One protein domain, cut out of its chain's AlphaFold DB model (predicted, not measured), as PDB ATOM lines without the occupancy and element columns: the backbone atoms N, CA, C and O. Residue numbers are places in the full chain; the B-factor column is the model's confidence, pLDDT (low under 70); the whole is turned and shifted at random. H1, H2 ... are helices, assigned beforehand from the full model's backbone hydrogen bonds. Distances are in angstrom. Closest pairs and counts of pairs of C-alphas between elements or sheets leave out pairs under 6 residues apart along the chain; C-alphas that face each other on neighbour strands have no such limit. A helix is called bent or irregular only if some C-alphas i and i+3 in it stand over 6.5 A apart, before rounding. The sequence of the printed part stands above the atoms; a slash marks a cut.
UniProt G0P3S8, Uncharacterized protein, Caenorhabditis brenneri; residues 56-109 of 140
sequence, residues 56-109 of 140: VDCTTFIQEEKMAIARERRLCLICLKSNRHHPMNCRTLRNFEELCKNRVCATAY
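This is residues 56 to 109 of the 140 residues of an uncharacterized protein of Caenorhabditis brenneri (UniProt G0P3S8). This is a chain with little regular structure: three short helices, H1, H2 and H3 in chain order, set apart along a winding path of loops, with residues 101 to 109, which include H3, sticking out. The 54 printed residues have 19 in named helices, under half, and no named strand; the class is all helix. The whole is only just compact, close to loose, with a radius of gyration of the C-alphas of 11.6 A and spans of 28 by 28 by 20 A.

H1, residues 63 to 72, is apart from H2, residues 91 to 94, and from H3, residues 103 to 107. H2 and H3 are also apart. In H3 the O i to N i+4 pair is within hydrogen-bond range, in H1 4 of 6 are, and H2 is too short for one.

H1 begins at C-alpha 63 (209.197, 200.342, 196.911) and is 15.0 A long; it is irregular, but only just, with C-alphas 64 and 67 6.7 A apart. H2 measures 6.1 A. H3, 6.2 A, ends at C-alpha 107 (214.047, 180.942, 198.552).

The farthest C-alphas, Thr 60 and Asn 89, are 28.8 A apart. The link H1 to H2 is long, 18 residues. The printed part has no cut, and no printed residue is under 70 in pLDDT.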
ATOM      1  N   VAL A  56     219.613 204.561 200.157       89.56
ATOM      2  CA  VAL A  56     218.827 203.747 201.093       89.56
ATOM      3  C   VAL A  56     217.546 204.470 201.515       89.56
ATOM      4  O   VAL A  56     216.488 203.843 201.544       89.56
ATOM      5  N   ASP A  57     217.626 205.786 201.705       89.62
ATOM      6  CA  ASP A  57     216.548 206.633 202.227       89.62
ATOM      7  C   ASP A  57     215.701 207.265 201.111       89.62
ATOM      8  O   ASP A  57     214.965 208.225 201.321       89.62
ATOM      9  N   CYS A  58     215.816 206.763 199.877       91.12
ATOM     10  CA  CYS A  58     215.098 207.328 198.742       91.12
ATOM     11  C   CYS A  58     213.589 207.096 198.851       91.12
ATOM     12  O   CYS A  58     213.136 205.953 198.828       91.12
ATOM     13  N   THR A  59     212.813 208.177 198.884       90.12
ATOM     14  CA  THR A  59     211.339 208.159 198.884       90.12
ATOM     15  C   THR A  59     210.727 208.545 197.537       90.12
ATOM     16  O   THR A  59     209.519 208.462 197.373       90.12
ATOM     17  N   THR A  60     211.548 208.935 196.554       91.19
ATOM     18  CA  THR A  60     211.084 209.395 195.231       91.19
ATOM     19  C   THR A  60     210.356 208.316 194.429       91.19
ATOM     20  O   THR A  60     209.462 208.637 193.659       91.19
ATOM     21  N   PHE A  61     210.750 207.051 194.591       89.00
ATOM     22  CA  PHE A  61     210.132 205.911 193.910       89.00
ATOM     23  C   PHE A  61     209.418 205.025 194.920       89.00
ATOM     24  O   PHE A  61     209.917 204.829 196.038       89.00
ATOM     25  N   ILE A  62     208.295 204.442 194.503       89.56
ATOM     26  CA  ILE A  62     207.594 203.426 195.288       89.56
ATOM     27  C   ILE A  62     208.474 202.182 195.450       89.56
ATOM     28  O   ILE A  62     209.330 201.895 194.612       89.56
ATOM     29  N   GLN A  63     208.297 201.448 196.552       88.50
ATOM     30  CA  GLN A  63     209.197 200.342 196.911       88.50
ATOM     31  C   GLN A  63     209.292 199.256 195.836       88.50
ATOM     32  O   GLN A  63     210.387 198.780 195.536       88.50
ATOM     33  N   GLU A  64     208.165 198.924 195.216       87.44
ATOM     34  CA  GLU A  64     208.056 197.896 194.177       87.44
ATOM     35  C   GLU A  64     208.922 198.212 192.945       87.44
ATOM     36  O   GLU A  64     209.535 197.324 192.351       87.44
ATOM     37  N   GLU A  65     209.065 199.494 192.607       91.31
ATOM     38  CA  GLU A  65     209.840 199.946 191.450       91.31
ATOM     39  C   GLU A  65     211.343 200.027 191.733       91.31
ATOM     40  O   GLU A  65     212.162 199.906 190.816       91.31
ATOM     41  N   LYS A  66     211.751 200.202 192.998       93.38
ATOM     42  CA  LYS A  66     213.161 200.452 193.345       93.38
ATOM     43  C   LYS A  66     214.085 199.334 192.884       93.38
ATOM     44  O   LYS A  66     215.188 199.619 192.412       93.38
ATOM     45  N   MET A  67     213.657 198.074 192.991       93.12
ATOM     46  CA  MET A  67     214.475 196.947 192.538       93.12
ATOM     47  C   MET A  67     214.621 196.925 191.011       93.12
ATOM     48  O   MET A  67     215.714 196.649 190.511       93.12
ATOM     49  N   ALA A  68     213.556 197.236 190.267       93.12
ATOM     50  CA  ALA A  68     213.596 197.307 188.807       93.12
ATOM     51  C   ALA A  68     214.541 198.424 188.337       93.12
ATOM     52  O   ALA A  68     215.465 198.168 187.562       93.12
ATOM     53  N   ILE A  69     214.405 199.618 188.918       93.75
ATOM     54  CA  ILE A  69     215.259 200.777 188.623       93.75
ATOM     55  C   ILE A  69     216.721 200.488 188.988       93.75
ATOM     56  O   ILE A  69     217.639 200.849 188.248       93.75
ATOM     57  N   ALA A  70     216.975 199.812 190.114       93.81
ATOM     58  CA  ALA A  70     218.330 199.439 190.512       93.81
ATOM     59  C   ALA A  70     219.000 198.504 189.491       93.81
ATOM     60  O   ALA A  70     220.192 198.663 189.214       93.81
ATOM     61  N   ARG A  71     218.246 197.568 188.895       92.12
ATOM     62  CA  ARG A  71     218.747 196.702 187.813       92.12
ATOM     63  C   ARG A  71     219.006 197.489 186.535       92.12
ATOM     64  O   ARG A  71     220.097 197.374 185.976       92.12
ATOM     65  N   GLU A  72     218.050 198.312 186.113       93.94
ATOM     66  CA  GLU A  72     218.162 199.151 184.913       93.94
ATOM     67  C   GLU A  72     219.409 200.044 184.976       93.94
ATOM     68  O   GLU A  72     220.209 200.110 184.041       93.94
ATOM     69  N   ARG A  73     219.652 200.653 186.140       92.06
ATOM     70  CA  ARG A  73     220.800 201.537 186.389       92.06
ATOM     71  C   ARG A  73     222.100 200.810 186.711       92.06
ATOM     72  O   ARG A  73     223.089 201.464 187.047       92.06
ATOM     73  N   ARG A  74     222.122 199.475 186.619       92.62
ATOM     74  CA  ARG A  74     223.288 198.631 186.920       92.62
ATOM     75  C   ARG A  74     223.888 198.973 188.288       92.62
ATOM     76  O   ARG A  74     225.087 199.236 188.419       92.62
ATOM     77  N   LEU A  75     223.042 199.008 189.312       93.81
ATOM     78  CA  LEU A  75     223.460 199.133 190.703       93.81
ATOM     79  C   LEU A  75     223.682 197.742 191.296       93.81
ATOM     80  O   LEU A  75     222.994 196.780 190.960       93.81
ATOM     81  N   CYS A  76     224.639 197.631 192.211       93.81
ATOM     82  CA  CYS A  76     224.760 196.438 193.032       93.81
ATOM     83  C   CYS A  76     223.551 196.368 193.965       93.81
ATOM     84  O   CYS A  76     223.370 197.246 194.808       93.81
ATOM     85  N   LEU A  77     222.749 195.309 193.850       93.88
ATOM     86  CA  LEU A  77     221.530 195.148 194.648       93.88
ATOM     87  C   LEU A  77     221.813 195.030 196.152       93.88
ATOM     88  O   LEU A  77     220.914 195.259 196.947       93.88
ATOM     89  N   ILE A  78     223.051 194.715 196.547       94.38
ATOM     90  CA  ILE A  78     223.472 194.530 197.944       94.38
ATOM     91  C   ILE A  78     223.837 195.866 198.609       94.38
ATOM     92  O   ILE A  78     223.511 196.077 199.769       94.38
ATOM     93  N   CYS A  79     224.531 196.769 197.903       93.31
ATOM     94  CA  CYS A  79     225.021 198.030 198.487       93.31
ATOM     95  C   CYS A  79     224.468 199.302 197.834       93.31
ATOM     96  O   CYS A  79     224.833 200.401 198.247       93.31
ATOM     97  N   LEU A  80     223.643 199.167 196.792       92.94
ATOM     98  CA  LEU A  80     222.999 200.253 196.043       92.94
ATOM     99  C   LEU A  80     223.963 201.285 195.434       92.94
ATOM    100  O   LEU A  80     223.566 202.389 195.059       92.94
ATOM    101  N   LYS A  81     225.244 200.921 195.310       90.62
ATOM    102  CA  LYS A  81     226.267 201.681 194.584       90.62
ATOM    103  C   LYS A  81     226.370 201.176 193.150       90.62
ATOM    104  O   LYS A  81     225.934 200.070 192.839       90.62
ATOM    105  N   SER A  82     226.996 201.972 192.284       88.38
ATOM    106  CA  SER A  82     227.321 201.560 190.912       88.38
ATOM    107  C   SER A  82     228.022 200.194 190.908       88.38
ATOM    108  O   SER A  82     228.914 199.954 191.732       88.38
ATOM    109  N   ASN A  83     227.611 199.305 190.000       80.38
ATOM    110  CA  ASN A  83     228.100 197.929 189.883       80.38
ATOM    111  C   ASN A  83     229.532 197.861 189.316       80.38
ATOM    112  O   ASN A  83     229.785 197.301 188.256       80.38
ATOM    113  N   ARG A  84     230.486 198.472 190.025       87.81
ATOM    114  CA  ARG A  84     231.929 198.408 189.741       87.81
ATOM    115  C   ARG A  84     232.621 197.255 190.478       87.81
ATOM    116  O   ARG A  84     233.835 197.267 190.632       87.81
ATOM    117  N   HIS A  85     231.850 196.307 191.005       91.69
ATOM    118  CA  HIS A  85     232.353 195.164 191.759       91.69
ATOM    119  C   HIS A  85     231.440 193.955 191.571       91.69
ATOM    120  O   HIS A  85     230.235 194.102 191.406       91.69
ATOM    121  N   HIS A  86     232.012 192.756 191.643       90.94
ATOM    122  CA  HIS A  86     231.225 191.528 191.649       90.94
ATOM    123  C   HIS A  86     230.423 191.408 192.965       90.94
ATOM    124  O   HIS A  86     230.992 191.706 194.020       90.94
ATOM    125  N   PRO A  87     229.157 190.937 192.963       88.31
ATOM    126  CA  PRO A  87     228.337 190.818 194.176       88.31
ATOM    127  C   PRO A  87     229.000 190.027 195.313       88.31
ATOM    128  O   PRO A  87     228.933 190.446 196.465       88.31
ATOM    129  N   MET A  88     229.729 188.951 194.990       89.12
ATOM    130  CA  MET A  88     230.487 188.157 195.980       89.12
ATOM    131  C   MET A  88     231.605 188.947 196.679       89.12
ATOM    132  O   MET A  88     231.978 188.629 197.802       89.12
ATOM    133  N   ASN A  89     232.112 190.004 196.038       92.12
ATOM    134  CA  ASN A  89     233.143 190.889 196.585       92.12
ATOM    135  C   ASN A  89     232.539 192.158 197.209       92.12
ATOM    136  O   ASN A  89     233.269 193.079 197.587       92.12
ATOM    137  N   CYS A  90     231.209 192.250 197.299       92.75
ATOM    138  CA  CYS A  90     230.547 193.394 197.903       92.75
ATOM    139  C   CYS A  90     230.865 193.446 199.400       92.75
ATOM    140  O   CYS A  90     230.508 192.547 200.157       92.75
ATOM    141  N   ARG A  91     231.487 194.535 199.860       90.88
ATOM    142  CA  ARG A  91     231.819 194.710 201.283       90.88
ATOM    143  C   ARG A  91     230.577 194.679 202.182       90.88
ATOM    144  O   ARG A  91     230.650 194.155 203.288       90.88
ATOM    145  N   THR A  92     229.445 195.188 201.691       90.00
ATOM    146  CA  THR A  92     228.157 195.193 202.404       90.00
ATOM    147  C   THR A  92     227.561 193.792 202.555       90.00
ATOM    148  O   THR A  92     226.714 193.598 203.414       90.00
ATOM    149  N   LEU A  93     228.035 192.785 201.807       90.50
ATOM    150  CA  LEU A  93     227.589 191.398 201.987       90.50
ATOM    151  C   LEU A  93     227.903 190.862 203.396       90.50
ATOM    152  O   LEU A  93     227.192 189.996 203.889       90.50
ATOM    153  N   ARG A  94     228.932 191.405 204.066       90.00
ATOM    154  CA  ARG A  94     229.270 191.073 205.463       90.00
ATOM    155  C   ARG A  94     228.361 191.763 206.490       90.00
ATOM    156  O   ARG A  94     228.393 191.402 207.659       90.00
ATOM    157  N   ASN A  95     227.559 192.742 206.065       89.25
ATOM    158  CA  ASN A  95     226.682 193.531 206.926       89.25
ATOM    159  C   ASN A  95     225.247 192.995 206.830       89.25
ATOM    160  O   ASN A  95     224.392 193.584 206.167       89.25
ATOM    161  N   PHE A  96     224.978 191.868 207.490       88.31
ATOM    162  CA  PHE A  96     223.691 191.161 207.402       88.31
ATOM    163  C   PHE A  96     222.473 191.991 207.840       88.31
ATOM    164  O   PHE A  96     221.347 191.684 207.455       88.31
ATOM    165  N   GLU A  97     222.675 193.044 208.631       91.12
ATOM    166  CA  GLU A  97     221.618 193.963 209.077       91.12
ATOM    167  C   GLU A  97     221.019 194.803 207.945       91.12
ATOM    168  O   GLU A  97     219.863 195.225 208.031       91.12
ATOM    169  N   GLU A  98     221.782 195.035 206.878       90.38
ATOM    170  CA  GLU A  98     221.349 195.818 205.716       90.38
ATOM    171  C   GLU A  98     220.723 194.960 204.615       90.38
ATOM    172  O   GLU A  98     220.103 195.471 203.679       90.38
ATOM    173  N   LEU A  99     220.851 193.640 204.729       92.56
ATOM    174  CA  LEU A  99     220.320 192.700 203.755       92.56
ATOM    175  C   LEU A  99     218.854 192.386 204.037       92.56
ATOM    176  O   LEU A  99     218.393 192.358 205.180       92.56
ATOM    177  N   CYS A 100     218.113 192.124 202.967       93.00
ATOM    178  CA  CYS A 100     216.748 191.643 203.057       93.00
ATOM    179  C   CYS A 100     216.701 190.274 203.756       93.00
ATOM    180  O   CYS A 100     217.393 189.339 203.352       93.00
ATOM    181  N   LYS A 101     215.832 190.149 204.766       91.06
ATOM    182  CA  LYS A 101     215.608 188.911 205.532       91.06
ATOM    183  C   LYS A 101     214.308 188.191 205.158       91.06
ATOM    184  O   LYS A 101     213.995 187.154 205.735       91.06
ATOM    185  N   ASN A 102     213.550 188.715 204.190       91.19
ATOM    186  CA  ASN A 102     212.299 188.098 203.758       91.19
ATOM    187  C   ASN A 102     212.541 186.697 203.191       91.19
ATOM    188  O   ASN A 102     213.313 186.512 202.245       91.19
ATOM    189  N   ARG A 103     211.819 185.713 203.737       89.69
ATOM    190  CA  ARG A 103     211.966 184.296 203.377       89.69
ATOM    191  C   ARG A 103     211.738 184.046 201.889       89.69
ATOM    192  O   ARG A 103     212.479 183.282 201.285       89.69
ATOM    193  N   VAL A 104     210.775 184.744 201.281       90.69
ATOM    194  CA  VAL A 104     210.482 184.598 199.846       90.69
ATOM    195  C   VAL A 104     211.685 184.992 198.983       90.69
ATOM    196  O   VAL A 104     211.959 184.362 197.965       90.69
ATOM    197  N   CYS A 105     212.440 186.006 199.405       91.19
ATOM    198  CA  CYS A 105     213.642 186.450 198.706       91.19
ATOM    199  C   CYS A 105     214.807 185.472 198.888       91.19
ATOM    200  O   CYS A 105     215.572 185.259 197.946       91.19
ATOM    201  N   ALA A 106     214.911 184.854 200.071       85.69
ATOM    202  CA  ALA A 106     215.898 183.819 200.360       85.69
ATOM    203  C   ALA A 106     215.661 182.554 199.519       85.69
ATOM    204  O   ALA A 106     216.604 182.039 198.926       85.69
ATOM    205  N   THR A 107     214.408 182.100 199.390       88.44
ATOM    206  CA  THR A 107     214.047 180.942 198.552       88.44
ATOM    207  C   THR A 107     214.345 181.179 197.070       88.44
ATOM    208  O   THR A 107     214.763 180.262 196.374       88.44
ATOM    209  N   ALA A 108     214.190 182.415 196.593       87.88
ATOM    210  CA  ALA A 108     214.546 182.800 195.229       87.88
ATOM    211  C   ALA A 108     216.056 183.063 195.028       87.88
ATOM    212  O   ALA A 108     216.457 183.482 193.945       87.88
ATOM    213  N   TYR A 109     216.893 182.883 196.061       85.69
ATOM    214  CA  TYR A 109     218.327 183.218 196.062       85.69
ATOM    215  C   TYR A 109     218.629 184.675 195.660       85.69
ATOM    216  O   TYR A 109     219.695 185.005 195.137       85.69
TER     217      TYR A 109